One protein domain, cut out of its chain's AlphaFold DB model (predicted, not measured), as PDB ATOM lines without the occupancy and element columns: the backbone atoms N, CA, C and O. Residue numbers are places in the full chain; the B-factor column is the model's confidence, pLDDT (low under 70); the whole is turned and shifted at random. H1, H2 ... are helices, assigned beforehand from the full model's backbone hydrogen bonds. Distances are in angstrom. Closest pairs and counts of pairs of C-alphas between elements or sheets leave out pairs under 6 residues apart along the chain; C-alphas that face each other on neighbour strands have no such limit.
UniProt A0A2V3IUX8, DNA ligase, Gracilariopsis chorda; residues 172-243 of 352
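What this domain is: This is residues 172 to 243 of the 352 residues of the protein "DNA ligase" of Gracilariopsis chorda (UniProt A0A2V3IUX8). H2 sits in the middle of five short helices, with the helical hairpin H3-H4 packed at one end of it and H5 side by side with it toward the other; H1 touches no helix. The printed part has 72 residues with five named helices, H1 to H5, and no named strand: all helix, compact, radius of gyration of the C-alphas 11.4 A, spans 31 by 27 by 20 A.

How they stand to each other: H1, residues 176 to 186, is close to but not clearly touching H2, residues 189 to 197; their closest C-alphas, Leu 186 and Val 192, are 6.3 A apart. H3, residues 201 to 206, and H4, residues 213 to 223, form a hairpin at a steep tilt of 41 degrees, closest C-alphas Leu 205 and Ala 216, 5.5 A. H5, residues 226 to 238, touches H2 at a shallow tilt of 25 degrees, opposite ways, closest C-alphas Leu 189 and Ala 236, 5.8 A. Every O i to N i+4 pair is within hydrogen-bond range in H1, H3 and H4, with 3 of 5 in H2 and 8 of 9 in H5.

Where its parts are: H1, 15.5 A long, begins at C-alpha 176 (105.187, 103.170, 70.770). H5, 18.0 A, ends at C-alpha 238 (115.215, 97.569, 52.348).

The domain as a whole: The printed part has no cut and no long link. Confidence is low at residues 234 to 243, among others.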
ATOM      1  N   PRO A 172     110.351  93.365  71.832       81.06
ATOM      2  CA  PRO A 172     109.783  92.927  73.107       81.06
ATOM      3  C   PRO A 172     109.795  94.012  74.184       81.06
ATOM      4  O   PRO A 172     110.832  94.569  74.522       81.06
ATOM      5  N   GLY A 173     108.623  94.305  74.749       79.31
ATOM      6  CA  GLY A 173     108.474  95.306  75.814       79.31
ATOM      7  C   GLY A 173     108.602  96.761  75.350       79.31
ATOM      8  O   GLY A 173     108.234  97.663  76.104       79.31
ATOM      9  N   VAL A 174     109.033  97.000  74.110       86.06
ATOM     10  CA  VAL A 174     109.139  98.331  73.520       86.06
ATOM     11  C   VAL A 174     107.778  98.716  72.953       86.06
ATOM     12  O   VAL A 174     107.291  98.182  71.960       86.06
ATOM     13  N   ARG A 175     107.120  99.645  73.640       85.25
ATOM     14  CA  ARG A 175     105.871 100.254  73.167       85.25
ATOM     15  C   ARG A 175     106.184 101.415  72.231       85.25
ATOM     16  O   ARG A 175     107.342 101.788  72.090       85.25
ATOM     17  N   ARG A 176     105.131 102.008  71.664       82.62
ATOM     18  CA  ARG A 176     105.187 103.170  70.770       82.62
ATOM     19  C   ARG A 176     106.193 104.226  71.260       82.62
ATOM     20  O   ARG A 176     107.287 104.287  70.726       82.62
ATOM     21  N   THR A 177     105.946 104.879  72.390       75.25
ATOM     22  CA  THR A 177     106.871 105.883  72.961       75.25
ATOM     23  C   THR A 177     108.313 105.413  73.148       75.25
ATOM     24  O   THR A 177     109.247 106.193  72.964       75.25
ATOM     25  N   GLY A 178     108.519 104.141  73.496       80.19
ATOM     26  CA  GLY A 178     109.848 103.545  73.618       80.19
ATOM     27  C   GLY A 178     110.562 103.432  72.271       80.19
ATOM     28  O   GLY A 178     111.741 103.748  72.183       80.19
ATOM     29  N   ALA A 179     109.859 103.054  71.205       84.75
ATOM     30  CA  ALA A 179     110.445 102.930  69.873       84.75
ATOM     31  C   ALA A 179     110.913 104.285  69.312       84.75
ATOM     32  O   ALA A 179     111.979 104.357  68.705       84.75
ATOM     33  N   TRP A 180     110.181 105.375  69.569       79.31
ATOM     34  CA  TRP A 180     110.604 106.721  69.160       79.31
ATOM     35  C   TRP A 180     111.752 107.244  70.025       79.31
ATOM     36  O   TRP A 180     112.666 107.871  69.495       79.31
ATOM     37  N   ALA A 181     111.750 106.961  71.332       73.19
ATOM     38  CA  ALA A 181     112.882 107.291  72.199       73.19
ATOM     39  C   ALA A 181     114.157 106.549  71.763       73.19
ATOM     40  O   ALA A 181     115.228 107.152  71.670       73.19
ATOM     41  N   LEU A 182     114.024 105.266  71.416       80.00
ATOM     42  CA  LEU A 182     115.100 104.440  70.874       80.00
ATOM     43  C   LEU A 182     115.613 105.005  69.543       80.00
ATOM     44  O   LEU A 182     116.815 105.207  69.387       80.00
ATOM     45  N   ALA A 183     114.708 105.338  68.619       79.31
ATOM     46  CA  ALA A 183     115.054 105.962  67.346       79.31
ATOM     47  C   ALA A 183     115.799 107.290  67.529       79.31
ATOM     48  O   ALA A 183     116.788 107.539  66.845       79.31
ATOM     49  N   ALA A 184     115.349 108.135  68.458       70.94
ATOM     50  CA  ALA A 184     115.958 109.435  68.696       70.94
ATOM     51  C   ALA A 184     117.368 109.327  69.292       70.94
ATOM     52  O   ALA A 184     118.242 110.116  68.933       70.94
ATOM     53  N   LYS A 185     117.593 108.352  70.183       72.12
ATOM     54  CA  LYS A 185     118.910 108.111  70.783       72.12
ATOM     55  C   LYS A 185     119.884 107.478  69.790       72.12
ATOM     56  O   LYS A 185     121.041 107.876  69.757       72.12
ATOM     57  N   LEU A 186     119.427 106.486  69.024       73.62
ATOM     58  CA  LEU A 186     120.307 105.625  68.228       73.62
ATOM     59  C   LEU A 186     120.450 106.063  66.771       73.62
ATOM     60  O   LEU A 186     121.455 105.738  66.146       73.62
ATOM     61  N   GLN A 187     119.486 106.825  66.248       69.25
ATOM     62  CA  GLN A 187     119.497 107.504  64.943       69.25
ATOM     63  C   GLN A 187     119.600 106.606  63.698       69.25
ATOM     64  O   GLN A 187     119.257 107.054  62.607       69.25
ATOM     65  N   SER A 188     120.004 105.342  63.833       75.31
ATOM     66  CA  SER A 188     120.062 104.364  62.750       75.31
ATOM     67  C   SER A 188     119.763 102.951  63.260       75.31
ATOM     68  O   SER A 188     119.963 102.650  64.439       75.31
ATOM     69  N   LEU A 189     119.309 102.066  62.365       76.25
ATOM     70  CA  LEU A 189     119.166 100.637  62.671       76.25
ATOM     71  C   LEU A 189     120.518  99.976  62.960       76.25
ATOM     72  O   LEU A 189     120.585  99.074  63.788       76.25
ATOM     73  N   GLN A 190     121.593 100.453  62.331       77.31
ATOM     74  CA  GLN A 190     122.938  99.928  62.541       77.31
ATOM     75  C   GLN A 190     123.379 100.093  64.003       77.31
ATOM     76  O   GLN A 190     123.770  99.123  64.648       77.31
ATOM     77  N   THR A 191     123.178 101.283  64.571       77.56
ATOM     78  CA  THR A 191     123.479 101.573  65.980       77.56
ATOM     79  C   THR A 191     122.655 100.702  66.944       77.56
ATOM     80  O   THR A 191     123.115 100.357  68.033       77.56
ATOM     81  N   VAL A 192     121.432 100.306  66.557       77.81
ATOM     82  CA  VAL A 192     120.598  99.380  67.349       77.81
ATOM     83  C   VAL A 192     121.252  98.004  67.452       77.81
ATOM     84  O   VAL A 192     121.128  97.362  68.488       77.81
ATOM     85  N   PHE A 193     121.969  97.544  66.429       76.62
ATOM     86  CA  PHE A 193     122.690  96.271  66.503       76.62
ATOM     87  C   PHE A 193     123.961  96.353  67.323       76.62
ATOM     88  O   PHE A 193     124.254  95.437  68.088       76.62
ATOM     89  N   GLU A 194     124.690  97.456  67.190       80.69
ATOM     90  CA  GLU A 194     125.943  97.670  67.908       80.69
ATOM     91  C   GLU A 194     125.732  97.644  69.425       80.69
ATOM     92  O   GLU A 194     126.580  97.135  70.158       80.69
ATOM     93  N   ILE A 195     124.562  98.090  69.905       81.56
ATOM     94  CA  ILE A 195     124.220  98.034  71.332       81.56
ATOM     95  C   ILE A 195     124.136  96.598  71.864       81.56
ATOM     96  O   ILE A 195     124.391  96.372  73.041       81.56
ATOM     97  N   ALA A 196     123.794  95.623  71.017       74.50
ATOM     98  CA  ALA A 196     123.654  94.227  71.427       74.50
ATOM     99  C   ALA A 196     125.006  93.526  71.607       74.50
ATOM    100  O   ALA A 196     125.096  92.547  72.353       74.50
ATOM    101  N   THR A 197     126.035  94.026  70.920       77.44
ATOM    102  CA  THR A 197     127.415  93.525  70.962       77.44
ATOM    103  C   THR A 197     128.322  94.336  71.889       77.44
ATOM    104  O   THR A 197     129.451  93.925  72.130       77.44
ATOM    105  N   ASN A 198     127.852  95.476  72.401       80.44
ATOM    106  CA  ASN A 198     128.597  96.342  73.310       80.44
ATOM    107  C   ASN A 198     128.470  95.855  74.766       80.44
ATOM    108  O   ASN A 198     127.369  95.533  75.219       80.44
ATOM    109  N   GLU A 199     129.580  95.851  75.507       80.00
ATOM    110  CA  GLU A 199     129.635  95.487  76.932       80.00
ATOM    111  C   GLU A 199     128.706  96.364  77.792       80.00
ATOM    112  O   GLU A 199     128.001  95.851  78.659       80.00
ATOM    113  N   ASN A 200     128.572  97.648  77.446       84.94
ATOM    114  CA  ASN A 200     127.696  98.611  78.124       84.94
ATOM    115  C   ASN A 200     126.300  98.701  77.480       84.94
ATOM    116  O   ASN A 200     125.562  99.669  77.677       84.94
ATOM    117  N   GLY A 201     125.910  97.711  76.670       85.38
ATOM    118  CA  GLY A 201     124.638  97.707  75.944       85.38
ATOM    119  C   GLY A 201     123.409  97.866  76.845       85.38
ATOM    120  O   GLY A 201     122.457  98.561  76.486       85.38
ATOM    121  N   LEU A 202     123.441  97.262  78.038       87.88
ATOM    122  CA  LEU A 202     122.344  97.340  79.003       87.88
ATOM    123  C   LEU A 202     122.185  98.753  79.570       87.88
ATOM    124  O   LEU A 202     121.084  99.301  79.534       87.88
ATOM    125  N   GLU A 203     123.279  99.353  80.031       86.19
ATOM    126  CA  GLU A 203     123.295 100.714  80.577       86.19
ATOM    127  C   GLU A 203     122.889 101.741  79.518       86.19
ATOM    128  O   GLU A 203     122.035 102.594  79.766       86.19
ATOM    129  N   ASN A 204     123.414 101.596  78.298       84.44
ATOM    130  CA  ASN A 204     123.067 102.454  77.168       84.44
ATOM    131  C   ASN A 204     121.565 102.429  76.861       84.44
ATOM    132  O   ASN A 204     120.978 103.477  76.580       84.44
ATOM    133  N   LEU A 205     120.934 101.251  76.926       85.75
ATOM    134  CA  LEU A 205     119.489 101.118  76.749       85.75
ATOM    135  C   LEU A 205     118.712 101.671  77.945       85.75
ATOM    136  O   LEU A 205     117.709 102.343  77.735       85.75
ATOM    137  N   MET A 206     119.158 101.434  79.179       84.69
ATOM    138  CA  MET A 206     118.507 101.968  80.386       84.69
ATOM    139  C   MET A 206     118.558 103.500  80.466       84.69
ATOM    140  O   MET A 206     117.659 104.116  81.035       84.69
ATOM    141  N   GLY A 207     119.554 104.129  79.835       74.94
ATOM    142  CA  GLY A 207     119.622 105.582  79.662       74.94
ATOM    143  C   GLY A 207     118.571 106.162  78.701       74.94
ATOM    144  O   GLY A 207     118.515 107.381  78.516       74.94
ATOM    145  N   ILE A 208     117.743 105.325  78.066       75.44
ATOM    146  CA  ILE A 208     116.674 105.748  77.158       75.44
ATOM    147  C   ILE A 208     115.355 105.861  77.925       75.44
ATOM    148  O   ILE A 208     114.937 104.966  78.660       75.44
ATOM    149  N   THR A 209     114.626 106.954  77.705       69.94
ATOM    150  CA  THR A 209     113.292 107.143  78.286       69.94
ATOM    151  C   THR A 209     112.374 105.956  77.963       69.94
ATOM    152  O   THR A 209     112.240 105.559  76.807       69.94
ATOM    153  N   ASN A 210     111.671 105.440  78.978       69.69
ATOM    154  CA  ASN A 210     110.795 104.253  78.924       69.69
ATOM    155  C   ASN A 210     111.509 102.889  78.841       69.69
ATOM    156  O   ASN A 210     110.829 101.869  78.685       69.69
ATOM    157  N   PHE A 211     112.832 102.835  79.003       77.06
ATOM    158  CA  PHE A 211     113.583 101.584  79.099       77.06
ATOM    159  C   PHE A 211     113.954 101.287  80.551       77.06
ATOM    160  O   PHE A 211     115.002 101.670  81.050       77.06
ATOM    161  N   ALA A 212     113.071 100.565  81.241       82.88
ATOM    162  CA  ALA A 212     113.437  99.916  82.496       82.88
ATOM    163  C   ALA A 212     114.338  98.700  82.222       82.88
ATOM    164  O   ALA A 212     114.287  98.129  81.129       82.88
ATOM    165  N   GLU A 213     115.075  98.253  83.238       84.75
ATOM    166  CA  GLU A 213     116.013  97.122  83.167       84.75
ATOM    167  C   GLU A 213     115.423  95.900  82.440       84.75
ATOM    168  O   GLU A 213     116.002  95.410  81.477       84.75
ATOM    169  N   ARG A 214     114.204  95.475  82.806       83.75
ATOM    170  CA  ARG A 214     113.529  94.328  82.173       83.75
ATOM    171  C   ARG A 214     113.278  94.518  80.672       83.75
ATOM    172  O   ARG A 214     113.340  93.552  79.913       83.75
ATOM    173  N   THR A 215     112.941  95.733  80.241       84.69
ATOM    174  CA  THR A 215     112.729  96.042  78.818       84.69
ATOM    175  C   THR A 215     114.061  96.073  78.081       84.69
ATOM    176  O   THR A 215     114.158  95.521  76.989       84.69
ATOM    177  N   ALA A 216     115.091  96.667  78.687       87.81
ATOM    178  CA  ALA A 216     116.431  96.727  78.119       87.81
ATOM    179  C   ALA A 216     117.048  95.324  77.965       87.81
ATOM    180  O   ALA A 216     117.475  94.962  76.870       87.81
ATOM    181  N   GLN A 217     116.986  94.489  79.008       87.50
ATOM    182  CA  GLN A 217     117.391  93.078  78.961       87.50
ATOM    183  C   GLN A 217     116.603  92.305  77.900       87.50
ATOM    184  O   GLN A 217     117.196  91.634  77.061       87.50
ATOM    185  N   GLY A 218     115.273  92.453  77.883       86.38
ATOM    186  CA  GLY A 218     114.421  91.797  76.892       86.38
ATOM    187  C   GLY A 218     114.755  92.194  75.451       86.38
ATOM    188  O   GLY A 218     114.720  91.341  74.563       86.38
ATOM    189  N   LEU A 219     115.116  93.459  75.213       86.44
ATOM    190  CA  LEU A 219     115.578  93.917  73.906       86.44
ATOM    191  C   LEU A 219     116.954  93.332  73.558       86.44
ATOM    192  O   LEU A 219     117.120  92.849  72.443       86.44
ATOM    193  N   LEU A 220     117.921  93.312  74.478       87.50
ATOM    194  CA  LEU A 220     119.240  92.715  74.218       87.50
ATOM    195  C   LEU A 220     119.143  91.223  73.897       87.50
ATOM    196  O   LEU A 220     119.719  90.761  72.914       87.50
ATOM    197  N   GLU A 221     118.383  90.469  74.692       85.31
ATOM    198  CA  GLU A 221     118.122  89.050  74.433       85.31
ATOM    199  C   GLU A 221     117.436  88.827  73.087       85.31
ATOM    200  O   GLU A 221     117.671  87.816  72.425       85.31
ATOM    201  N   PHE A 222     116.563  89.752  72.686       82.75
ATOM    202  CA  PHE A 222     115.929  89.717  71.379       82.75
ATOM    203  C   PHE A 222     116.957  89.960  70.272       82.75
ATOM    204  O   PHE A 222     117.080  89.125  69.382       82.75
ATOM    205  N   LEU A 223     117.740  91.038  70.353       81.00
ATOM    206  CA  LEU A 223     118.733  91.420  69.342       81.00
ATOM    207  C   LEU A 223     119.834  90.367  69.140       81.00
ATOM    208  O   LEU A 223     120.353  90.245  68.034       81.00
ATOM    209  N   LYS A 224     120.143  89.564  70.165       80.69
ATOM    210  CA  LYS A 224     121.110  88.454  70.085       80.69
ATOM    211  C   LYS A 224     120.616  87.234  69.294       80.69
ATOM    212  O   LYS A 224     121.402  86.327  69.043       80.69
ATOM    213  N   LYS A 225     119.335  87.159  68.912       78.75
ATOM    214  CA  LYS A 225     118.780  86.006  68.178       78.75
ATOM    215  C   LYS A 225     118.964  86.157  66.668       78.75
ATOM    216  O   LYS A 225     118.596  87.178  66.092       78.75
ATOM    217  N   ASP A 226     119.381  85.085  65.995       65.06
ATOM    218  CA  ASP A 226     119.648  85.075  64.543       65.06
ATOM    219  C   ASP A 226     118.465  85.516  63.675       65.06
ATOM    220  O   ASP A 226     118.626  86.171  62.642       65.06
ATOM    221  N   ARG A 227     117.240  85.151  64.068       70.88
ATOM    222  CA  ARG A 227     116.047  85.589  63.338       70.88
ATOM    223  C   ARG A 227     115.759  87.067  63.550       70.88
ATOM    224  O   ARG A 227     115.380  87.731  62.598       70.88
ATOM    225  N   THR A 228     115.960  87.583  64.756       67.50
ATOM    226  CA  THR A 228     115.806  89.011  65.034       67.50
ATOM    227  C   THR A 228     116.797  89.829  64.223       67.50
ATOM    228  O   THR A 228     116.418  90.843  63.646       67.50
ATOM    229  N   LEU A 229     118.046  89.363  64.118       66.12
ATOM    230  CA  LEU A 229     119.026  89.974  63.228       66.12
ATOM    231  C   LEU A 229     118.502  90.012  61.791       66.12
ATOM    232  O   LEU A 229     118.603  91.052  61.160       66.12
ATOM    233  N   ARG A 230     117.869  88.946  61.285       65.75
ATOM    234  CA  ARG A 230     117.201  88.981  59.969       65.75
ATOM    235  C   ARG A 230     116.030  89.970  59.911       65.75
ATOM    236  O   ARG A 230     115.966  90.751  58.970       65.75
ATOM    237  N   GLU A 231     115.142  89.967  60.908       70.75
ATOM    238  CA  GLU A 231     113.975  90.864  60.998       70.75
ATOM    239  C   GLU A 231     114.365  92.346  61.071       70.75
ATOM    240  O   GLU A 231     113.602  93.190  60.616       70.75
ATOM    241  N   MET A 232     115.542  92.663  61.613       72.69
ATOM    242  CA  MET A 232     116.034  94.030  61.780       72.69
ATOM    243  C   MET A 232     117.062  94.442  60.704       72.69
ATOM    244  O   MET A 232     117.161  95.626  60.389       72.69
ATOM    245  N   LYS A 233     117.843  93.506  60.133       71.25
ATOM    246  CA  LYS A 233     118.840  93.808  59.085       71.25
ATOM    247  C   LYS A 233     118.149  94.022  57.753       71.25
ATOM    248  O   LYS A 233     118.486  94.953  57.039       71.25
ATOM    249  N   ALA A 234     117.126  93.219  57.463       69.06
ATOM    250  CA  ALA A 234     116.323  93.394  56.264       69.06
ATOM    251  C   ALA A 234     115.734  94.814  56.148       69.06
ATOM    252  O   ALA A 234     115.914  95.412  55.098       69.06
ATOM    253  N   PRO A 235     115.113  95.428  57.176       66.31
ATOM    254  CA  PRO A 235     114.701  96.819  57.070       66.31
ATOM    255  C   PRO A 235     115.884  97.788  57.036       66.31
ATOM    256  O   PRO A 235     115.728  98.833  56.441       66.31
ATOM    257  N   ALA A 236     117.066  97.479  57.579       66.12
ATOM    258  CA  ALA A 236     118.240  98.341  57.381       66.12
ATOM    259  C   ALA A 236     118.713  98.378  55.914       66.12
ATOM    260  O   ALA A 236     119.294  99.370  55.486       66.12
ATOM    261  N   GLU A 237     118.455  97.309  55.157       69.56
ATOM    262  CA  GLU A 237     118.798  97.186  53.734       69.56
ATOM    263  C   GLU A 237     117.662  97.635  52.798       69.56
ATOM    264  O   GLU A 237     117.922  98.145  51.712       69.56
ATOM    265  N   LEU A 238     116.406  97.419  53.198       67.25
ATOM    266  CA  LEU A 238     115.215  97.569  52.348       67.25
ATOM    267  C   LEU A 238     114.348  98.775  52.705       67.25
ATOM    268  O   LEU A 238     113.473  99.150  51.930       67.25
ATOM    269  N   VAL A 239     114.541  99.351  53.889       67.00
ATOM    270  CA  VAL A 239     113.821 100.532  54.357       67.00
ATOM    271  C   VAL A 239     114.863 101.601  54.630       67.00
ATOM    272  O   VAL A 239     115.775 101.402  55.424       67.00
ATOM    273  N   THR A 240     114.723 102.759  54.001       66.12
ATOM    274  CA  THR A 240     115.547 103.924  54.332       66.12
ATOM    275  C   THR A 240     114.716 104.777  55.272       66.12
ATOM    276  O   THR A 240     113.826 105.487  54.795       66.12
ATOM    277  N   PRO A 241     114.924 104.698  56.602       59.03
ATOM    278  CA  PRO A 241     114.053 105.395  57.520       59.03
ATOM    279  C   PRO A 241     114.201 106.892  57.290       59.03
ATOM    280  O   PRO A 241     115.306 107.436  57.344       59.03
ATOM    281  N   SER A 242     113.084 107.561  57.038       53.25
ATOM    282  CA  SER A 242     113.106 108.993  56.808       53.25
ATOM    283  C   SER A 242     113.535 109.724  58.080       53.25
ATOM    284  O   SER A 242     113.095 109.410  59.191       53.25
ATOM    285  N   THR A 243     114.372 110.746  57.919       46.69
ATOM    286  CA  THR A 243     114.637 111.737  58.972       46.69
ATOM    287  C   THR A 243     113.465 112.713  59.132       46.69
ATOM    288  O   THR A 243     113.405 113.476  60.101       46.69
TER     289      THR A 243